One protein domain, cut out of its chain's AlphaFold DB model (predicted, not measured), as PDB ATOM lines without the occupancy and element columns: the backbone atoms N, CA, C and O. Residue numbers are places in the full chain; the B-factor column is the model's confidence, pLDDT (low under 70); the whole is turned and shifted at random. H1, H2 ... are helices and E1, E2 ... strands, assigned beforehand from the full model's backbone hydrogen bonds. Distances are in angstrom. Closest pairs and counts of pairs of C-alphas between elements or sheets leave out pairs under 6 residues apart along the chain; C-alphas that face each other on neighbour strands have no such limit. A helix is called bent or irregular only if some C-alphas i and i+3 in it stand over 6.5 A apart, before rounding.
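What this domain is: This is residues 103 to 248 of the 249 residues of an uncharacterized protein of Lactobacillus paralimentarius DSM 19674 (UniProt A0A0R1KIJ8). Picture one broad, twisted sheet of six strands, E1 to E6, with the helix H2 packed over one face at the E5 and E6 side and the short helix H1 on that same face near one end of the strands. At the other end the hairpin of E4 and E5 bends out of the sheet as a long arm, with the small hairpin of E7 and E8 near its tip, while the long link of residues 185 to 203 loops past the face opposite H2. The printed part has 146 residues, with the order E1 E2 E3 E4 E5 H1 E6 E7 E8 H2 along the chain; the large sheet runs E1 - E2 - E3 - E4 - E5 - E6, all antiparallel, and E7 - E8 is a second, antiparallel sheet. The class is mixed, helices and strands; the whole is compact, with a radius of gyration of the C-alphas of 15.6 A, and elongated, spanning 52 by 33 by 29 A.

Where its parts are: Find C-alpha 103 at (-24.514, 27.592, -8.119); from there E1 runs through residues 103 to 108, 16.8 A long. E2, residues 111 to 117, comes back over 19.9 A, and E3, residues 122 to 129, covers 23.2 A. Next look for E4, residues 138 to 148, 29.2 A, which bends by 68 degrees at residue 145. E5, residues 154 to 166, 27.9 A, bends by 89 degrees at residue 157. H1 holds residues 170 to 174, and E6, residues 180 to 184, begins at C-alpha 180 at (1.592, 19.548, -6.010). E7 is residues 204 to 206 and E8 residues 211 to 213, each 6.0 A long. H2, residues 232 to 246, runs 20.5 A to C-alpha 246 at (6.419, 18.953, -15.324).

How they stand to each other: Begin at the edge strand E1: E1 to E5 form a meander, each strand the antiparallel neighbour of the one before. Look for N 106 and O 113 at 3.1 A between E1 and E2, N 114 and O 126 at 2.8 A between E2 and E3, and N 125 and O 142 at 2.8 A between E3 and E4. The hairpin of E4 and E5 has N 141 and O 163 at 2.9 A, and still has N 147 and O 155 at 2.9 A beyond the bends. E6, the other edge strand, has N 182 and O 164 of E5 at 2.8 A. Residues 104 to 105 of E1 also pair, antiparallel, with residues 222 to 223. H2 is on the sheet at a height of 8.0 A, over E5 and E6, in two layers, a helix on one face of a sheet. It runs slantwise to the strands, at 36 degrees to E6 on the local plane; its closest C-alphas to E6 are those of His 240 and Val 181, 5.6 A. H1 is on the same face and only just over E4, on which 3 of its 5 C-alphas fall; H1 and H2 are apart. Both helices are only just irregular: C-alphas 171 and 174 are 7.0 A apart, and C-alphas 234 and 237 6.9 A. O i to N i+4 pairs are within hydrogen-bond range in 9 of 11 cases in H2 and 0 of 1 in H1, where 1 of 2 O i to N i+3 pairs is. In the hairpin of E7 and E8, find N 204 and O 213 at 2.9 A; the closest C-alphas of E7 and E5 are those of Met 204 and Leu 154, 6.0 A.

The domain as a whole: The C-alphas farthest apart are those of Ser 150 and Asn 248, 52.6 A. The printed part has no cut. The links E6 to E7, 19 residues, and E8 to H2, 18 residues, are long. The mean pLDDT of the printed part is 83.6; look for values under 70 at residues 132 to 135, 187 to 202 and 217 to 218.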
ATOM      1  N   PRO A 103     -25.811  27.445  -8.751       93.81
ATOM      2  CA  PRO A 103     -24.514  27.592  -8.119       93.81
ATOM      3  C   PRO A 103     -24.497  28.834  -7.229       93.81
ATOM      4  O   PRO A 103     -25.109  29.858  -7.536       93.81
ATOM      5  N   TYR A 104     -23.756  28.749  -6.137       92.94
ATOM      6  CA  TYR A 104     -23.576  29.809  -5.163       92.94
ATOM      7  C   TYR A 104     -22.111  30.183  -5.054       92.94
ATOM      8  O   TYR A 104     -21.257  29.316  -5.214       92.94
ATOM      9  N   THR A 105     -21.812  31.435  -4.715       93.81
ATOM     10  CA  THR A 105     -20.434  31.851  -4.443       93.81
ATOM     11  C   THR A 105     -20.332  32.934  -3.380       93.81
ATOM     12  O   THR A 105     -21.275  33.701  -3.156       93.81
ATOM     13  N   CYS A 106     -19.165  33.011  -2.749       91.50
ATOM     14  CA  CYS A 106     -18.719  34.158  -1.976       91.50
ATOM     15  C   CYS A 106     -17.197  34.297  -2.084       91.50
ATOM     16  O   CYS A 106     -16.483  33.319  -2.316       91.50
ATOM     17  N   THR A 107     -16.699  35.511  -1.861       90.62
ATOM     18  CA  THR A 107     -15.269  35.762  -1.672       90.62
ATOM     19  C   THR A 107     -15.060  36.287  -0.262       90.62
ATOM     20  O   THR A 107     -15.608  37.330   0.097       90.62
ATOM     21  N   PHE A 108     -14.261  35.581   0.529       86.06
ATOM     22  CA  PHE A 108     -13.956  35.944   1.907       86.06
ATOM     23  C   PHE A 108     -12.448  35.939   2.111       86.06
ATOM     24  O   PHE A 108     -11.772  34.970   1.785       86.06
ATOM     25  N   LYS A 109     -11.909  37.058   2.609       85.44
ATOM     26  CA  LYS A 109     -10.461  37.259   2.795       85.44
ATOM     27  C   LYS A 109      -9.631  36.878   1.557       85.44
ATOM     28  O   LYS A 109      -8.535  36.364   1.705       85.44
ATOM     29  N   GLY A 110     -10.134  37.133   0.349       83.69
ATOM     30  CA  GLY A 110      -9.437  36.824  -0.908       83.69
ATOM     31  C   GLY A 110      -9.571  35.378  -1.395       83.69
ATOM     32  O   GLY A 110      -9.173  35.101  -2.523       83.69
ATOM     33  N   ASP A 111     -10.176  34.487  -0.612       87.38
ATOM     34  CA  ASP A 111     -10.489  33.126  -1.035       87.38
ATOM     35  C   ASP A 111     -11.898  33.079  -1.630       87.38
ATOM     36  O   ASP A 111     -12.821  33.724  -1.124       87.38
ATOM     37  N   THR A 112     -12.067  32.327  -2.714       90.38
ATOM     38  CA  THR A 112     -13.352  32.187  -3.410       90.38
ATOM     39  C   THR A 112     -13.922  30.803  -3.174       90.38
ATOM     40  O   THR A 112     -13.272  29.795  -3.442       90.38
ATOM     41  N   TYR A 113     -15.163  30.783  -2.708       91.00
ATOM     42  CA  TYR A 113     -15.934  29.598  -2.377       91.00
ATOM     43  C   TYR A 113     -17.049  29.470  -3.401       91.00
ATOM     44  O   TYR A 113     -17.722  30.457  -3.702       91.00
ATOM     45  N   THR A 114     -17.281  28.265  -3.900       92.81
ATOM     46  CA  THR A 114     -18.415  27.969  -4.772       92.81
ATOM     47  C   THR A 114     -19.080  26.684  -4.318       92.81
ATOM     48  O   THR A 114     -18.400  25.706  -4.024       92.81
ATOM     49  N   LEU A 115     -20.409  26.671  -4.284       92.94
ATOM     50  CA  LEU A 115     -21.204  25.502  -3.925       92.94
ATOM     51  C   LEU A 115     -22.312  25.304  -4.955       92.94
ATOM     52  O   LEU A 115     -23.047  26.234  -5.263       92.94
ATOM     53  N   LEU A 116     -22.468  24.086  -5.452       94.25
ATOM     54  CA  LEU A 116     -23.620  23.659  -6.234       94.25
ATOM     55  C   LEU A 116     -24.283  22.497  -5.510       94.25
ATOM     56  O   LEU A 116     -23.678  21.435  -5.374       94.25
ATOM     57  N   LEU A 117     -25.522  22.695  -5.075       93.25
ATOM     58  CA  LEU A 117     -26.378  21.636  -4.554       93.25
ATOM     59  C   LEU A 117     -27.238  21.119  -5.699       93.25
ATOM     60  O   LEU A 117     -28.066  21.859  -6.222       93.25
ATOM     61  N   LYS A 118     -27.056  19.870  -6.111       93.31
ATOM     62  CA  LYS A 118     -27.867  19.285  -7.177       93.31
ATOM     63  C   LYS A 118     -29.143  18.671  -6.621       93.31
ATOM     64  O   LYS A 118     -29.138  18.115  -5.519       93.31
ATOM     65  N   SER A 119     -30.212  18.696  -7.407       91.06
ATOM     66  CA  SER A 119     -31.504  18.086  -7.042       91.06
ATOM     67  C   SER A 119     -31.435  16.572  -6.800       91.06
ATOM     68  O   SER A 119     -32.268  16.022  -6.087       91.06
ATOM     69  N   ASN A 120     -30.416  15.894  -7.335       91.62
ATOM     70  CA  ASN A 120     -30.178  14.461  -7.135       91.62
ATOM     71  C   ASN A 120     -29.478  14.109  -5.802       91.62
ATOM     72  O   ASN A 120     -29.107  12.953  -5.609       91.62
ATOM     73  N   GLY A 121     -29.259  15.077  -4.904       90.19
ATOM     74  CA  GLY A 121     -28.591  14.855  -3.615       90.19
ATOM     75  C   GLY A 121     -27.060  14.843  -3.678       90.19
ATOM     76  O   GLY A 121     -26.410  14.525  -2.682       90.19
ATOM     77  N   GLU A 122     -26.461  15.203  -4.817       93.06
ATOM     78  CA  GLU A 122     -25.020  15.440  -4.932       93.06
ATOM     79  C   GLU A 122     -24.669  16.917  -4.761       93.06
ATOM     80  O   GLU A 122     -25.384  17.795  -5.237       93.06
ATOM     81  N   TYR A 123     -23.510  17.208  -4.186       92.88
ATOM     82  CA  TYR A 123     -22.954  18.554  -4.194       92.88
ATOM     83  C   TYR A 123     -21.612  18.598  -4.913       92.88
ATOM     84  O   TYR A 123     -20.903  17.592  -5.013       92.88
ATOM     85  N   ILE A 124     -21.268  19.789  -5.389       93.94
ATOM     86  CA  ILE A 124     -19.915  20.145  -5.806       93.94
ATOM     87  C   ILE A 124     -19.524  21.404  -5.039       93.94
ATOM     88  O   ILE A 124     -20.250  22.397  -5.068       93.94
ATOM     89  N   TYR A 125     -18.400  21.349  -4.340       91.81
ATOM     90  CA  TYR A 125     -17.832  22.442  -3.571       91.81
ATOM     91  C   TYR A 125     -16.425  22.743  -4.074       91.81
ATOM     92  O   TYR A 125     -15.579  21.854  -4.147       91.81
ATOM     93  N   ASN A 126     -16.169  24.007  -4.384       92.88
ATOM     94  CA  ASN A 126     -14.884  24.469  -4.876       92.88
ATOM     95  C   ASN A 126     -14.364  25.582  -3.978       92.88
ATOM     96  O   ASN A 126     -15.105  26.486  -3.598       92.88
ATOM     97  N   LEU A 127     -13.073  25.533  -3.694       90.88
ATOM     98  CA  LEU A 127     -12.352  26.559  -2.965       90.88
ATOM     99  C   LEU A 127     -11.103  26.930  -3.754       90.88
ATOM    100  O   LEU A 127     -10.249  26.082  -3.994       90.88
ATOM    101  N   THR A 128     -10.976  28.207  -4.091       90.75
ATOM    102  CA  THR A 128      -9.740  28.788  -4.613       90.75
ATOM    103  C   THR A 128      -9.129  29.667  -3.534       90.75
ATOM    104  O   THR A 128      -9.711  30.681  -3.153       90.75
ATOM    105  N   ARG A 129      -7.950  29.278  -3.050       88.06
ATOM    106  CA  ARG A 129      -7.158  30.012  -2.063       88.06
ATOM    107  C   ARG A 129      -6.193  30.937  -2.785       88.06
ATOM    108  O   ARG A 129      -5.132  30.503  -3.232       88.06
ATOM    109  N   ALA A 130      -6.603  32.190  -2.928       80.06
ATOM    110  CA  ALA A 130      -5.897  33.217  -3.687       80.06
ATOM    111  C   ALA A 130      -5.329  34.332  -2.790       80.06
ATOM    112  O   ALA A 130      -4.728  35.290  -3.269       80.06
ATOM    113  N   ASN A 131      -5.487  34.245  -1.471       73.44
ATOM    114  CA  ASN A 131      -4.909  35.247  -0.585       73.44
ATOM    115  C   ASN A 131      -3.373  35.117  -0.480       73.44
ATOM    116  O   ASN A 131      -2.851  34.052  -0.158       73.44
ATOM    117  N   ASN A 132      -2.652  36.229  -0.674       62.09
ATOM    118  CA  ASN A 132      -1.195  36.342  -0.479       62.09
ATOM    119  C   ASN A 132      -0.732  36.018   0.953       62.09
ATOM    120  O   ASN A 132       0.446  35.762   1.175       62.09
ATOM    121  N   ALA A 133      -1.636  36.069   1.933       64.62
ATOM    122  CA  ALA A 133      -1.370  35.684   3.317       64.62
ATOM    123  C   ALA A 133      -1.450  34.164   3.550       64.62
ATOM    124  O   ALA A 133      -1.099  33.690   4.631       64.62
ATOM    125  N   THR A 134      -1.925  33.391   2.573       65.50
ATOM    126  CA  THR A 134      -2.015  31.937   2.678       65.50
ATOM    127  C   THR A 134      -0.656  31.340   2.343       65.50
ATOM    128  O   THR A 134      -0.160  31.512   1.236       65.50
ATOM    129  N   ALA A 135      -0.064  30.597   3.281       65.50
ATOM    130  CA  ALA A 135       1.237  29.948   3.079       65.50
ATOM    131  C   ALA A 135       1.250  28.936   1.910       65.50
ATOM    132  O   ALA A 135       2.315  28.556   1.445       65.50
ATOM    133  N   ASP A 136       0.069  28.512   1.451       73.12
ATOM    134  CA  ASP A 136      -0.134  27.530   0.388       73.12
ATOM    135  C   ASP A 136      -1.307  27.960  -0.523       73.12
ATOM    136  O   ASP A 136      -2.442  27.508  -0.294       73.12
ATOM    137  N   PRO A 137      -1.095  28.833  -1.528       88.44
ATOM    138  CA  PRO A 137      -2.137  29.147  -2.498       88.44
ATOM    139  C   PRO A 137      -2.474  27.909  -3.343       88.44
ATOM    140  O   PRO A 137      -1.631  27.043  -3.594       88.44
ATOM    141  N   GLY A 138      -3.736  27.788  -3.758       91.19
ATOM    142  CA  GLY A 138      -4.170  26.638  -4.547       91.19
ATOM    143  C   GLY A 138      -5.669  26.419  -4.608       91.19
ATOM    144  O   GLY A 138      -6.451  27.256  -4.169       91.19
ATOM    145  N   ILE A 139      -6.070  25.271  -5.144       91.56
ATOM    146  CA  ILE A 139      -7.474  24.907  -5.339       91.56
ATOM    147  C   ILE A 139      -7.807  23.605  -4.620       91.56
ATOM    148  O   ILE A 139      -6.999  22.674  -4.564       91.56
ATOM    149  N   THR A 140      -9.031  23.542  -4.116       91.31
ATOM    150  CA  THR A 140      -9.661  22.331  -3.612       91.31
ATOM    151  C   THR A 140     -10.997  22.167  -4.317       91.31
ATOM    152  O   THR A 140     -11.839  23.062  -4.247       91.31
ATOM    153  N   PHE A 141     -11.209  21.028  -4.968       91.88
ATOM    154  CA  PHE A 141     -12.511  20.639  -5.499       91.88
ATOM    155  C   PHE A 141     -12.993  19.397  -4.775       91.88
ATOM    156  O   PHE A 141     -12.270  18.413  -4.641       91.88
ATOM    157  N   GLU A 142     -14.235  19.434  -4.338       90.81
ATOM    158  CA  GLU A 142     -14.879  18.381  -3.587       90.81
ATOM    159  C   GLU A 142     -16.231  18.082  -4.223       90.81
ATOM    160  O   GLU A 142     -16.989  18.979  -4.582       90.81
ATOM    161  N   LYS A 143     -16.546  16.802  -4.364       91.69
ATOM    162  CA  LYS A 143     -17.865  16.345  -4.784       91.69
ATOM    163  C   LYS A 143     -18.289  15.228  -3.866       91.69
ATOM    164  O   LYS A 143     -17.477  14.374  -3.518       91.69
ATOM    165  N   GLY A 144     -19.562  15.194  -3.513       89.88
ATOM    166  CA  GLY A 144     -20.104  14.169  -2.635       89.88
ATOM    167  C   GLY A 144     -21.618  14.171  -2.612       89.88
ATOM    168  O   GLY A 144     -22.257  14.794  -3.454       89.88
ATOM    169  N   THR A 145     -22.186  13.482  -1.634       90.75
ATOM    170  CA  THR A 145     -23.614  13.521  -1.326       90.75
ATOM    171  C   THR A 145     -23.884  14.417  -0.127       90.75
ATOM    172  O   THR A 145     -23.010  14.629   0.719       90.75
ATOM    173  N   TYR A 146     -25.097  14.957  -0.060       89.19
ATOM    174  CA  TYR A 146     -25.548  15.772   1.059       89.19
ATOM    175  C   TYR A 146     -26.992  15.460   1.445       89.19
ATOM    176  O   TYR A 146     -27.772  14.921   0.662       89.19
ATOM    177  N   GLU A 147     -27.342  15.846   2.664       87.75
ATOM    178  CA  GLU A 147     -28.699  15.813   3.194       87.75
ATOM    179  C   GLU A 147     -29.061  17.204   3.723       87.75
ATOM    180  O   GLU A 147     -28.196  17.924   4.226       87.75
ATOM    181  N   VAL A 148     -30.340  17.575   3.624       86.69
ATOM    182  CA  VAL A 148     -30.889  18.778   4.266       86.69
ATOM    183  C   VAL A 148     -31.898  18.327   5.308       86.69
ATOM    184  O   VAL A 148     -32.880  17.669   4.956       86.69
ATOM    185  N   ASN A 149     -31.668  18.659   6.578       86.25
ATOM    186  CA  ASN A 149     -32.625  18.328   7.631       86.25
ATOM    187  C   ASN A 149     -33.852  19.267   7.599       86.25
ATOM    188  O   ASN A 149     -33.920  20.220   6.822       86.25
ATOM    189  N   SER A 150     -34.839  19.005   8.459       84.19
ATOM    190  CA  SER A 150     -36.070  19.808   8.551       84.19
ATOM    191  C   SER A 150     -35.846  21.268   8.956       84.19
ATOM    192  O   SER A 150     -36.720  22.097   8.737       84.19
ATOM    193  N   GLU A 151     -34.696  21.576   9.547       84.00
ATOM    194  CA  GLU A 151     -34.308  22.917   9.992       84.00
ATOM    195  C   GLU A 151     -33.491  23.672   8.926       84.00
ATOM    196  O   GLU A 151     -33.125  24.821   9.138       84.00
ATOM    197  N   GLY A 152     -33.213  23.051   7.772       85.81
ATOM    198  CA  GLY A 152     -32.447  23.666   6.685       85.81
ATOM    199  C   GLY A 152     -30.931  23.488   6.791       85.81
ATOM    200  O   GLY A 152     -30.204  24.043   5.967       85.81
ATOM    201  N   TYR A 153     -30.427  22.705   7.750       87.38
ATOM    202  CA  TYR A 153     -28.994  22.422   7.856       87.38
ATOM    203  C   TYR A 153     -28.540  21.417   6.803       87.38
ATOM    204  O   TYR A 153     -29.136  20.346   6.646       87.38
ATOM    205  N   LEU A 154     -27.438  21.756   6.139       87.31
ATOM    206  CA  LEU A 154     -26.728  20.910   5.190       87.31
ATOM    207  C   LEU A 154     -25.735  20.003   5.916       87.31
ATOM    208  O   LEU A 154     -24.895  20.460   6.693       87.31
ATOM    209  N   ARG A 155     -25.803  18.707   5.619       84.06
ATOM    210  CA  ARG A 155     -24.875  17.695   6.124       84.06
ATOM    211  C   ARG A 155     -24.217  16.965   4.963       84.06
ATOM    212  O   ARG A 155     -24.912  16.520   4.058       84.06
ATOM    213  N   TYR A 156     -22.902  16.772   5.036       83.56
ATOM    214  CA  TYR A 156     -22.108  16.065   4.026       83.56
ATOM    215  C   TYR A 156     -21.665  14.687   4.549       83.56
ATOM    216  O   TYR A 156     -20.590  14.570   5.139       83.56
ATOM    217  N   PRO A 157     -22.487  13.629   4.408       75.62
ATOM    218  CA  PRO A 157     -22.163  12.310   4.943       75.62
ATOM    219  C   PRO A 157     -21.031  11.621   4.181       75.62
ATOM    220  O   PRO A 157     -20.264  10.868   4.778       75.62
ATOM    221  N   THR A 158     -20.939  11.823   2.863       79.81
ATOM    222  CA  THR A 158     -19.993  11.096   2.012       79.81
ATOM    223  C   THR A 158     -19.448  11.999   0.916       79.81
ATOM    224  O   THR A 158     -20.173  12.427   0.029       79.81
ATOM    225  N   GLN A 159     -18.143  12.249   0.935       84.62
ATOM    226  CA  GLN A 159     -17.417  12.733  -0.241       84.62
ATOM    227  C   GLN A 159     -17.310  11.589  -1.272       84.62
ATOM    228  O   GLN A 159     -17.180  10.440  -0.887       84.62
ATOM    229  N   THR A 160     -17.369  11.845  -2.569       85.44
ATOM    230  CA  THR A 160     -17.208  10.843  -3.642       85.44
ATOM    231  C   THR A 160     -15.868  11.021  -4.346       85.44
ATOM    232  O   THR A 160     -15.198  10.035  -4.657       85.44
ATOM    233  N   SER A 161     -15.451  12.269  -4.547       88.31
ATOM    234  CA  SER A 161     -14.192  12.626  -5.195       88.31
ATOM    235  C   SER A 161     -13.638  13.939  -4.646       88.31
ATOM    236  O   SER A 161     -14.370  14.775  -4.112       88.31
ATOM    237  N   PHE A 162     -12.321  14.091  -4.758       88.88
ATOM    238  CA  PHE A 162     -11.570  15.204  -4.193       88.88
ATOM    239  C   PHE A 162     -10.317  15.496  -5.017       88.88
ATOM    240  O   PHE A 162      -9.526  14.585  -5.263       88.88
ATOM    241  N   VAL A 163     -10.124  16.758  -5.399       90.50
ATOM    242  CA  VAL A 163      -8.899  17.297  -6.003       90.50
ATOM    243  C   VAL A 163      -8.316  18.341  -5.069       90.50
ATOM    244  O   VAL A 163      -9.025  19.232  -4.606       90.50
ATOM    245  N   PHE A 164      -7.009  18.280  -4.883       91.31
ATOM    246  CA  PHE A 164      -6.213  19.317  -4.261       91.31
ATOM    247  C   PHE A 164      -5.020  19.636  -5.155       91.31
ATOM    248  O   PHE A 164      -4.308  18.718  -5.558       91.31
ATOM    249  N   ALA A 165      -4.796  20.914  -5.451       91.75
ATOM    250  CA  ALA A 165      -3.620  21.361  -6.191       91.75
ATOM    251  C   ALA A 165      -3.054  22.670  -5.620       91.75
ATOM    252  O   ALA A 165      -3.816  23.516  -5.145       91.75
ATOM    253  N   LYS A 166      -1.726  22.832  -5.660       92.50
ATOM    254  CA  LYS A 166      -0.990  23.983  -5.095       92.50
ATOM    255  C   LYS A 166      -0.129  24.705  -6.127       92.50
ATOM    256  O   LYS A 166       0.349  24.083  -7.071       92.50
ATOM    257  N   TRP A 167       0.130  25.988  -5.870       91.69
ATOM    258  CA  TRP A 167       1.059  26.827  -6.633       91.69
ATOM    259  C   TRP A 167       2.011  27.602  -5.709       91.69
ATOM    260  O   TRP A 167       1.716  27.738  -4.520       91.69
ATOM    261  N   PRO A 168       3.135  28.138  -6.228       86.44
ATOM    262  CA  PRO A 168       4.054  28.964  -5.442       86.44
ATOM    263  C   PRO A 168       3.444  30.315  -5.058       86.44
ATOM    264  O   PRO A 168       3.668  30.811  -3.956       86.44
ATOM    265  N   THR A 169       2.679  30.924  -5.969       86.00
ATOM    266  CA  THR A 169       2.028  32.221  -5.760       86.00
ATOM    267  C   THR A 169       0.574  32.190  -6.232       86.00
ATOM    268  O   THR A 169       0.183  31.335  -7.025       86.00
ATOM    269  N   VAL A 170      -0.251  33.138  -5.770       84.94
ATOM    270  CA  VAL A 170      -1.640  33.262  -6.252       84.94
ATOM    271  C   VAL A 170      -1.717  33.512  -7.760       84.94
ATOM    272  O   VAL A 170      -2.609  32.979  -8.419       84.94
ATOM    273  N   GLY A 171      -0.810  34.329  -8.306       83.56
ATOM    274  CA  GLY A 171      -0.859  34.746  -9.709       83.56
ATOM    275  C   GLY A 171      -0.704  33.572 -10.674       83.56
ATOM    276  O   GLY A 171      -1.217  33.618 -11.786       83.56
ATOM    277  N   ASP A 172      -0.072  32.503 -10.197       86.69
ATOM    278  CA  ASP A 172       0.292  31.323 -10.967       86.69
ATOM    279  C   ASP A 172      -0.855  30.318 -11.137       86.69
ATOM    280  O   ASP A 172      -0.801  29.501 -12.062       86.69
ATOM    281  N   ILE A 173      -1.902  30.401 -10.298       86.06
ATOM    282  CA  ILE A 173      -3.016  29.432 -10.238       86.06
ATOM    283  C   ILE A 173      -3.704  29.252 -11.600       86.06
ATOM    284  O   ILE A 173      -4.204  28.171 -11.903       86.06
ATOM    285  N   MET A 174      -3.737  30.298 -12.430       76.88
ATOM    286  CA  MET A 174      -4.428  30.283 -13.726       76.88
ATOM    287  C   MET A 174      -3.488  30.201 -14.935       76.88
ATOM    288  O   MET A 174      -3.972  30.138 -16.064       76.88
ATOM    289  N   SER A 175      -2.169  30.248 -14.735       83.44
ATOM    290  CA  SER A 175      -1.203  30.453 -15.826       83.44
ATOM    291  C   SER A 175      -0.050  29.457 -15.862       83.44
ATOM    292  O   SER A 175       0.719  29.478 -16.822       83.44
ATOM    293  N   THR A 176       0.104  28.604 -14.850       86.81
ATOM    294  CA  THR A 176       1.247  27.683 -14.748       86.81
ATOM    295  C   THR A 176       0.837  26.309 -14.224       86.81
ATOM    296  O   THR A 176      -0.260  26.135 -13.688       86.81
ATOM    297  N   THR A 177       1.734  25.334 -14.353       91.44
ATOM    298  CA  THR A 177       1.553  23.995 -13.785       91.44
ATOM    299  C   THR A 177       1.624  24.031 -12.251       91.44
ATOM    300  O   THR A 177       2.502  24.703 -11.705       91.44
ATOM    301  N   PRO A 178       0.745  23.303 -11.540       92.00
ATOM    302  CA  PRO A 178       0.819  23.184 -10.086       92.00
ATOM    303  C   PRO A 178       2.119  22.526  -9.612       92.00
ATOM    304  O   PRO A 178       2.696  21.680 -10.291       92.00
ATOM    305  N   THR A 179       2.543  22.862  -8.395       92.38
ATOM    306  CA  THR A 179       3.708  22.255  -7.724       92.38
ATOM    307  C   THR A 179       3.376  20.979  -6.961       92.38
ATOM    308  O   THR A 179       4.278  20.251  -6.564       92.38
ATOM    309  N   ASP A 180       2.096  20.743  -6.685       91.25
ATOM    310  CA  ASP A 180       1.592  19.548  -6.010       91.25
ATOM    311  C   ASP A 180       0.155  19.303  -6.476       91.25
ATOM    312  O   ASP A 180      -0.622  20.257  -6.584       91.25
ATOM    313  N   VAL A 181      -0.190  18.044  -6.755       91.50
ATOM    314  CA  VAL A 181      -1.542  17.624  -7.131       91.50
ATOM    315  C   VAL A 181      -1.876  16.270  -6.518       91.50
ATOM    316  O   VAL A 181      -1.272  15.248  -6.848       91.50
ATOM    317  N   SER A 182      -2.948  16.240  -5.729       88.88
ATOM    318  CA  SER A 182      -3.576  15.023  -5.228       88.88
ATOM    319  C   SER A 182      -5.003  14.917  -5.754       88.88
ATOM    320  O   SER A 182      -5.812  15.826  -5.570       88.88
ATOM    321  N   PHE A 183      -5.333  13.799  -6.399       88.88
ATOM    322  CA  PHE A 183      -6.684  13.524  -6.876       88.88
ATOM    323  C   PHE A 183      -7.154  12.140  -6.426       88.88
ATOM    324  O   PHE A 183      -6.454  11.144  -6.612       88.88
ATOM    325  N   THR A 184      -8.365  12.064  -5.875       86.69
ATOM    326  CA  THR A 184      -9.071  10.819  -5.534       86.69
ATOM    327  C   THR A 184     -10.489  10.845  -6.108       86.69
ATOM    328  O   THR A 184     -11.133  11.894  -6.147       86.69
ATOM    329  N   GLY A 185     -10.994   9.698  -6.569       78.44
ATOM    330  CA  GLY A 185     -12.309   9.596  -7.217       78.44
ATOM    331  C   GLY A 185     -12.263   8.824  -8.532       78.44
ATOM    332  O   GLY A 185     -11.250   8.195  -8.853       78.44
ATOM    333  N   LYS A 186     -13.353   8.858  -9.315       70.44
ATOM    334  CA  LYS A 186     -13.351   8.247 -10.653       70.44
ATOM    335  C   LYS A 186     -12.277   8.912 -11.515       70.44
ATOM    336  O   LYS A 186     -12.265  10.127 -11.661       70.44
ATOM    337  N   GLY A 187     -11.372   8.101 -12.059       63.25
ATOM    338  CA  GLY A 187     -10.215   8.566 -12.831       63.25
ATOM    339  C   GLY A 187      -8.907   8.669 -12.037       63.25
ATOM    340  O   GLY A 187      -7.859   8.839 -12.651       63.25
ATOM    341  N   SER A 188      -8.922   8.518 -10.708       68.19
ATOM    342  CA  SER A 188      -7.693   8.397  -9.910       68.19
ATOM    343  C   SER A 188      -7.194   6.949  -9.864       68.19
ATOM    344  O   SER A 188      -7.990   6.012  -9.779       68.19
ATOM    345  N   ARG A 189      -5.865   6.758  -9.874       63.53
ATOM    346  CA  ARG A 189      -5.228   5.450  -9.611       63.53
ATOM    347  C   ARG A 189      -5.252   5.063  -8.130       63.53
ATOM    348  O   ARG A 189      -4.972   3.912  -7.804       63.53
ATOM    349  N   TYR A 190      -5.572   6.002  -7.242       56.03
ATOM    350  CA  TYR A 190      -5.574   5.783  -5.803       56.03
ATOM    351  C   TYR A 190      -7.011   5.553  -5.323       56.03
ATOM    352  O   TYR A 190      -7.840   6.466  -5.406       56.03
ATOM    353  N   PRO A 191      -7.343   4.342  -4.837       48.25
ATOM    354  CA  PRO A 191      -8.659   4.085  -4.278       48.25
ATOM    355  C   PRO A 191      -8.872   4.968  -3.046       48.25
ATOM    356  O   PRO A 191      -7.968   5.177  -2.236       48.25
ATOM    357  N   ARG A 192     -10.088   5.496  -2.907       55.00
ATOM    358  CA  ARG A 192     -10.448   6.361  -1.787       55.00
ATOM    359  C   ARG A 192     -10.431   5.568  -0.479       55.00
ATOM    360  O   ARG A 192     -11.228   4.647  -0.307       55.00
ATOM    361  N   ALA A 193      -9.603   5.982   0.479       51.44
ATOM    362  CA  ALA A 193      -9.871   5.693   1.882       51.44
ATOM    363  C   ALA A 193     -11.061   6.559   2.310       51.44
ATOM    364  O   ALA A 193     -11.046   7.777   2.121       51.44
ATOM    365  N   VAL A 194     -12.123   5.945   2.833       50.28
ATOM    366  CA  VAL A 194     -13.281   6.679   3.351       50.28
ATOM    367  C   VAL A 194     -12.793   7.557   4.504       50.28
ATOM    368  O   VAL A 194     -12.550   7.063   5.601       50.28
ATOM    369  N   GLN A 195     -12.620   8.860   4.271       50.38
ATOM    370  CA  GLN A 195     -12.427   9.807   5.364       50.38
ATOM    371  C   GLN A 195     -13.766   9.983   6.077       50.38
ATOM    372  O   GLN A 195     -14.616  10.780   5.679       50.38
ATOM    373  N   THR A 196     -13.956   9.216   7.146       42.53
ATOM    374  CA  THR A 196     -14.991   9.445   8.154       42.53
ATOM    375  C   THR A 196     -14.551  10.617   9.026       42.53
ATOM    376  O   THR A 196     -14.032  10.430  10.123       42.53
ATOM    377  N   GLY A 197     -14.643  11.834   8.504       46.34
ATOM    378  CA  GLY A 197     -14.218  13.012   9.260       46.34
ATOM    379  C   GLY A 197     -14.160  14.316   8.482       46.34
ATOM    380  O   GLY A 197     -13.484  15.233   8.943       46.34
ATOM    381  N   ALA A 198     -14.816  14.408   7.315       45.84
ATOM    382  CA  ALA A 198     -14.894  15.662   6.574       45.84
ATOM    383  C   ALA A 198     -15.363  16.772   7.523       45.84
ATOM    384  O   ALA A 198     -16.412  16.662   8.165       45.84
ATOM    385  N   ARG A 199     -14.516  17.797   7.670       47.62
ATOM    386  CA  ARG A 199     -14.783  18.978   8.485       47.62
ATOM    387  C   ARG A 199     -16.143  19.522   8.068       47.62
ATOM    388  O   ARG A 199     -16.347  19.837   6.900       47.62
ATOM    389  N   ALA A 200     -17.070  19.587   9.015       48.16
ATOM    390  CA  ALA A 200     -18.379  20.154   8.770       48.16
ATOM    391  C   ALA A 200     -18.214  21.656   8.512       48.16
ATOM    392  O   ALA A 200     -18.216  22.454   9.444       48.16
ATOM    393  N   ASN A 201     -18.096  22.048   7.243       58.94
ATOM    394  CA  ASN A 201     -18.634  23.334   6.832       58.94
ATOM    395  C   ASN A 201     -20.150  23.185   6.986       58.94
ATOM    396  O   ASN A 201     -20.827  22.655   6.110       58.94
ATOM    397  N   SER A 202     -20.670  23.490   8.174       66.12
ATOM    398  CA  SER A 202     -22.106  23.463   8.415       66.12
ATOM    399  C   SER A 202     -22.692  24.690   7.740       66.12
ATOM    400  O   SER A 202     -22.494  25.809   8.212       66.12
ATOM    401  N   PHE A 203     -23.379  24.471   6.629       84.38
ATOM    402  CA  PHE A 203     -24.142  25.513   5.973       84.38
ATOM    403  C   PHE A 203     -25.610  25.415   6.386       84.38
ATOM    404  O   PHE A 203     -26.148  24.316   6.546       84.38
ATOM    405  N   MET A 204     -26.267  26.559   6.530       89.19
ATOM    406  CA  MET A 204     -27.705  26.638   6.757       89.19
ATOM    407  C   MET A 204     -28.370  27.276   5.544       89.19
ATOM    408  O   MET A 204     -28.003  28.368   5.112       89.19
ATOM    409  N   ILE A 205     -29.355  26.589   4.981       88.50
ATOM    410  CA  ILE A 205     -30.188  27.138   3.917       88.50
ATOM    411  C   ILE A 205     -31.192  28.077   4.572       88.50
ATOM    412  O   ILE A 205     -32.038  27.641   5.352       88.50
ATOM    413  N   VAL A 206     -31.109  29.363   4.249       88.75
ATOM    414  CA  VAL A 206     -32.012  30.387   4.780       88.75
ATOM    415  C   VAL A 206     -32.848  30.985   3.659       88.75
ATOM    416  O   VAL A 206     -32.450  30.970   2.493       88.75
ATOM    417  N   ASN A 207     -34.025  31.510   4.010       85.88
ATOM    418  CA  ASN A 207     -34.938  32.162   3.065       85.88
ATOM    419  C   ASN A 207     -35.193  31.318   1.801       85.88
ATOM    420  O   ASN A 207     -35.079  31.809   0.683       85.88
ATOM    421  N   ASP A 208     -35.479  30.024   1.985       82.44
ATOM    422  CA  ASP A 208     -35.791  29.083   0.899       82.44
ATOM    423  C   ASP A 208     -34.694  28.961  -0.181       82.44
ATOM    424  O   ASP A 208     -34.961  28.537  -1.305       82.44
ATOM    425  N   GLY A 209     -33.447  29.321   0.151       79.19
ATOM    426  CA  GLY A 209     -32.324  29.235  -0.779       79.19
ATOM    427  C   GLY A 209     -31.780  30.545  -1.314       79.19
ATOM    428  O   GLY A 209     -30.816  30.507  -2.078       79.19
ATOM    429  N   ASP A 210     -32.349  31.691  -0.943       84.56
ATOM    430  CA  ASP A 210     -31.837  32.987  -1.405       84.56
ATOM    431  C   ASP A 210     -30.408  33.254  -0.898       84.56
ATOM    432  O   ASP A 210     -29.644  33.989  -1.526       84.56
ATOM    433  N   VAL A 211     -30.035  32.639   0.230       86.50
ATOM    434  CA  VAL A 211     -28.680  32.633   0.791       86.50
ATOM    435  C   VAL A 211     -28.417  31.268   1.432       86.50
ATOM    436  O   VAL A 211     -29.303  30.670   2.046       86.50
ATOM    437  N   ILE A 212     -27.185  30.782   1.308       88.75
ATOM    438  CA  ILE A 212     -26.672  29.657   2.089       88.75
ATOM    439  C   ILE A 212     -25.660  30.228   3.082       88.75
ATOM    440  O   ILE A 212     -24.586  30.684   2.701       88.75
ATOM    441  N   GLN A 213     -26.032  30.248   4.356       89.38
ATOM    442  CA  GLN A 213     -25.251  30.873   5.415       89.38
ATOM    443  C   GLN A 213     -24.139  29.935   5.890       89.38
ATOM    444  O   GLN A 213     -24.397  28.764   6.187       89.38
ATOM    445  N   GLY A 214     -22.911  30.451   5.948       82.94
ATOM    446  CA  GLY A 214     -21.767  29.763   6.543       82.94
ATOM    447  C   GLY A 214     -21.763  29.851   8.072       82.94
ATOM    448  O   GLY A 214     -22.529  30.595   8.678       82.94
ATOM    449  N   ASN A 215     -20.877  29.091   8.711       75.00
ATOM    450  CA  ASN A 215     -20.639  29.148  10.158       75.00
ATOM    451  C   ASN A 215     -19.794  30.360  10.598       75.00
ATOM    452  O   ASN A 215     -19.775  30.691  11.781       75.00
ATOM    453  N   GLU A 216     -19.085  30.992   9.664       75.19
ATOM    454  CA  GLU A 216     -18.279  32.190   9.887       75.19
ATOM    455  C   GLU A 216     -18.944  33.418   9.251       75.19
ATOM    456  O   GLU A 216     -19.418  33.364   8.111       75.19
ATOM    457  N   ASP A 217     -18.929  34.543   9.973       67.44
ATOM    458  CA  ASP A 217     -19.428  35.823   9.469       67.44
ATOM    459  C   ASP A 217     -18.715  36.208   8.162       67.44
ATOM    460  O   ASP A 217     -17.490  36.352   8.112       67.44
ATOM    461  N   GLY A 218     -19.497  36.419   7.100       68.50
ATOM    462  CA  GLY A 218     -18.989  36.808   5.782       68.50
ATOM    463  C   GLY A 218     -18.766  35.659   4.795       68.50
ATOM    464  O   GLY A 218     -18.361  35.928   3.665       68.50
ATOM    465  N   VAL A 219     -19.082  34.414   5.170       80.50
ATOM    466  CA  VAL A 219     -19.055  33.232   4.278       80.50
ATOM    467  C   VAL A 219     -20.465  32.888   3.763       80.50
ATOM    468  O   VAL A 219     -20.791  31.747   3.448       80.50
ATOM    469  N   ASP A 220     -21.331  33.897   3.666       89.44
ATOM    470  CA  ASP A 220     -22.674  33.740   3.116       89.44
ATOM    471  C   ASP A 220     -22.610  33.582   1.598       89.44
ATOM    472  O   ASP A 220     -22.307  34.515   0.845       89.44
ATOM    473  N   LEU A 221     -22.936  32.379   1.153       88.38
ATOM    474  CA  LEU A 221     -22.982  31.979  -0.237       88.38
ATOM    475  C   LEU A 221     -24.268  32.510  -0.879       88.38
ATOM    476  O   LEU A 221     -25.379  32.239  -0.416       88.38
ATOM    477  N   LYS A 222     -24.123  33.260  -1.973       91.25
ATOM    478  CA  LYS A 222     -25.248  33.852  -2.715       91.25
ATOM    479  C   LYS A 222     -25.417  33.186  -4.076       91.25
ATOM    480  O   LYS A 222     -24.398  32.874  -4.700       91.25
ATOM    481  N   PRO A 223     -26.656  33.000  -4.560       91.00
ATOM    482  CA  PRO A 223     -26.906  32.378  -5.851       91.00
ATOM    483  C   PRO A 223     -26.301  33.221  -6.980       91.00
ATOM    484  O   PRO A 223     -26.406  34.448  -6.987       91.00
ATOM    485  N   GLN A 224     -25.676  32.554  -7.946       93.25
ATOM    486  CA  GLN A 224     -25.064  33.146  -9.135       93.25
ATOM    487  C   GLN A 224     -25.429  32.336 -10.385       93.25
ATOM    488  O   GLN A 224     -24.597  31.591 -10.903       93.25
ATOM    489  N   PRO A 225     -26.669  32.444 -10.894       90.19
ATOM    490  CA  PRO A 225     -27.091  31.704 -12.079       90.19
ATOM    491  C   PRO A 225     -26.101  31.857 -13.244       90.19
ATOM    492  O   PRO A 225     -25.701  32.967 -13.589       90.19
ATOM    493  N   GLY A 226     -25.710  30.734 -13.848       88.69
ATOM    494  CA  GLY A 226     -24.728  30.698 -14.938       88.69
ATOM    495  C   GLY A 226     -23.261  30.612 -14.500       88.69
ATOM    496  O   GLY A 226     -22.401  30.455 -15.364       88.69
ATOM    497  N   LEU A 227     -22.954  30.663 -13.197       92.44
ATOM    498  CA  LEU A 227     -21.603  30.393 -12.700       92.44
ATOM    499  C   LEU A 227     -21.214  28.934 -12.971       92.44
ATOM    500  O   LEU A 227     -21.928  27.998 -12.613       92.44
ATOM    501  N   GLU A 228     -20.050  28.728 -13.576       91.88
ATOM    502  CA  GLU A 228     -19.535  27.384 -13.795       91.88
ATOM    503  C   GLU A 228     -18.967  26.797 -12.493       91.88
ATOM    504  O   GLU A 228     -18.127  27.411 -11.831       91.88
ATOM    505  N   VAL A 229     -19.382  25.575 -12.148       92.50
ATOM    506  CA  VAL A 229     -18.845  24.824 -11.005       92.50
ATOM    507  C   VAL A 229     -18.093  23.606 -11.522       92.50
ATOM    508  O   VAL A 229     -18.662  22.726 -12.167       92.50
ATOM    509  N   LYS A 230     -16.784  23.581 -11.270       93.06
ATOM    510  CA  LYS A 230     -15.863  22.546 -11.748       93.06
ATOM    511  C   LYS A 230     -16.041  21.241 -10.973       93.06
ATOM    512  O   LYS A 230     -15.970  21.251  -9.753       93.06
ATOM    513  N   ASP A 231     -16.253  20.134 -11.688       92.44
ATOM    514  CA  ASP A 231     -16.348  18.790 -11.104       92.44
ATOM    515  C   ASP A 231     -14.935  18.181 -10.963       92.44
ATOM    516  O   ASP A 231     -14.228  18.072 -11.976       92.44
ATOM    517  N   PRO A 232     -14.514  17.753  -9.757       90.81
ATOM    518  CA  PRO A 232     -13.209  17.128  -9.546       90.81
ATOM    519  C   PRO A 232     -12.957  15.904 -10.439       90.81
ATOM    520  O   PRO A 232     -11.823  15.692 -10.850       90.81
ATOM    521  N   GLU A 233     -13.980  15.124 -10.805       91.12
ATOM    522  CA  GLU A 233     -13.806  13.945 -11.673       91.12
ATOM    523  C   GLU A 233     -13.488  14.306 -13.129       91.12
ATOM    524  O   GLU A 233     -12.986  13.470 -13.877       91.12
ATOM    525  N   LYS A 234     -13.777  15.546 -13.535       91.25
ATOM    526  CA  LYS A 234     -13.467  16.045 -14.878       91.25
ATOM    527  C   LYS A 234     -12.106  16.728 -14.929       91.25
ATOM    528  O   LYS A 234     -11.373  16.530 -15.887       91.25
ATOM    529  N   VAL A 235     -11.782  17.522 -13.908       91.06
ATOM    530  CA  VAL A 235     -10.575  18.369 -13.898       91.06
ATOM    531  C   VAL A 235      -9.373  17.664 -13.259       91.06
ATOM    532  O   VAL A 235      -8.231  17.899 -13.647       91.06
ATOM    533  N   GLY A 236      -9.610  16.769 -12.298       90.50
ATOM    534  CA  GLY A 236      -8.565  16.100 -11.522       90.50
ATOM    535  C   GLY A 236      -7.537  15.324 -12.349       90.50
ATOM    536  O   GLY A 236      -6.343  15.567 -12.165       90.50
ATOM    537  N   PRO A 237      -7.950  14.421 -13.264       90.38
ATOM    538  CA  PRO A 237      -7.009  13.657 -14.083       90.38
ATOM    539  C   PRO A 237      -6.092  14.540 -14.934       90.38
ATOM    540  O   PRO A 237      -4.900  14.266 -15.031       90.38
ATOM    541  N   GLU A 238      -6.640  15.611 -15.513       91.00
ATOM    542  CA  GLU A 238      -5.886  16.542 -16.352       91.00
ATOM    543  C   GLU A 238      -4.831  17.296 -15.534       91.00
ATOM    544  O   GLU A 238      -3.654  17.277 -15.889       91.00
ATOM    545  N   LEU A 239      -5.218  17.884 -14.395       90.69
ATOM    546  CA  LEU A 239      -4.278  18.589 -13.515       90.69
ATOM    547  C   LEU A 239      -3.173  17.671 -12.987       90.69
ATOM    548  O   LEU A 239      -2.017  18.076 -12.892       90.69
ATOM    549  N   HIS A 240      -3.516  16.428 -12.646       90.62
ATOM    550  CA  HIS A 240      -2.531  15.470 -12.161       90.62
ATOM    551  C   HIS A 240      -1.534  15.079 -13.256       90.62
ATOM    552  O   HIS A 240      -0.340  14.966 -12.981       90.62
ATOM    553  N   GLN A 241      -1.995  14.928 -14.501       90.38
ATOM    554  CA  GLN A 241      -1.105  14.663 -15.628       90.38
ATOM    555  C   GLN A 241      -0.165  15.845 -15.897       90.38
ATOM    556  O   GLN A 241       1.035  15.630 -16.025       90.38
ATOM    557  N   GLN A 242      -0.677  17.084 -15.891       91.31
ATOM    558  CA  GLN A 242       0.153  18.288 -16.045       91.31
ATOM    559  C   GLN A 242       1.276  18.339 -14.999       91.31
ATOM    560  O   GLN A 242       2.423  18.642 -15.332       91.31
ATOM    561  N   PHE A 243       0.965  18.000 -13.744       92.44
ATOM    562  CA  PHE A 243       1.967  17.894 -12.687       92.44
ATOM    563  C   PHE A 243       3.029  16.835 -13.007       92.44
ATOM    564  O   PHE A 243       4.213  17.162 -12.990       92.44
ATOM    565  N   ILE A 244       2.635  15.603 -13.349       92.44
ATOM    566  CA  ILE A 244       3.580  14.526 -13.700       92.44
ATOM    567  C   ILE A 244       4.508  14.953 -14.840       92.44
ATOM    568  O   ILE A 244       5.718  14.762 -14.743       92.44
ATOM    569  N   ASP A 245       3.957  15.545 -15.899       93.50
ATOM    570  CA  ASP A 245       4.731  15.954 -17.070       93.50
ATOM    571  C   ASP A 245       5.786  17.006 -16.698       93.50
ATOM    572  O   ASP A 245       6.930  16.909 -17.136       93.50
ATOM    573  N   SER A 246       5.458  17.945 -15.801       92.62
ATOM    574  CA  SER A 246       6.419  18.953 -15.324       92.62
ATOM    575  C   SER A 246       7.595  18.400 -14.522       92.62
ATOM    576  O   SER A 246       8.622  19.061 -14.442       92.62
ATOM    577  N   GLN A 247       7.463  17.211 -13.928       92.44
ATOM    578  CA  GLN A 247       8.549  16.584 -13.168       92.44
ATOM    579  C   GLN A 247       9.552  15.843 -14.068       92.44
ATOM    580  O   GLN A 247      10.610  15.436 -13.595       92.44
ATOM    581  N   ASN A 248       9.222  15.639 -15.348       89.38
ATOM    582  CA  ASN A 248      10.029  14.866 -16.295       89.38
ATOM    583  C   ASN A 248      10.851  15.741 -17.265       89.38
ATOM    584  O   ASN A 248      11.440  15.206 -18.209       89.38
TER     585      ASN A 248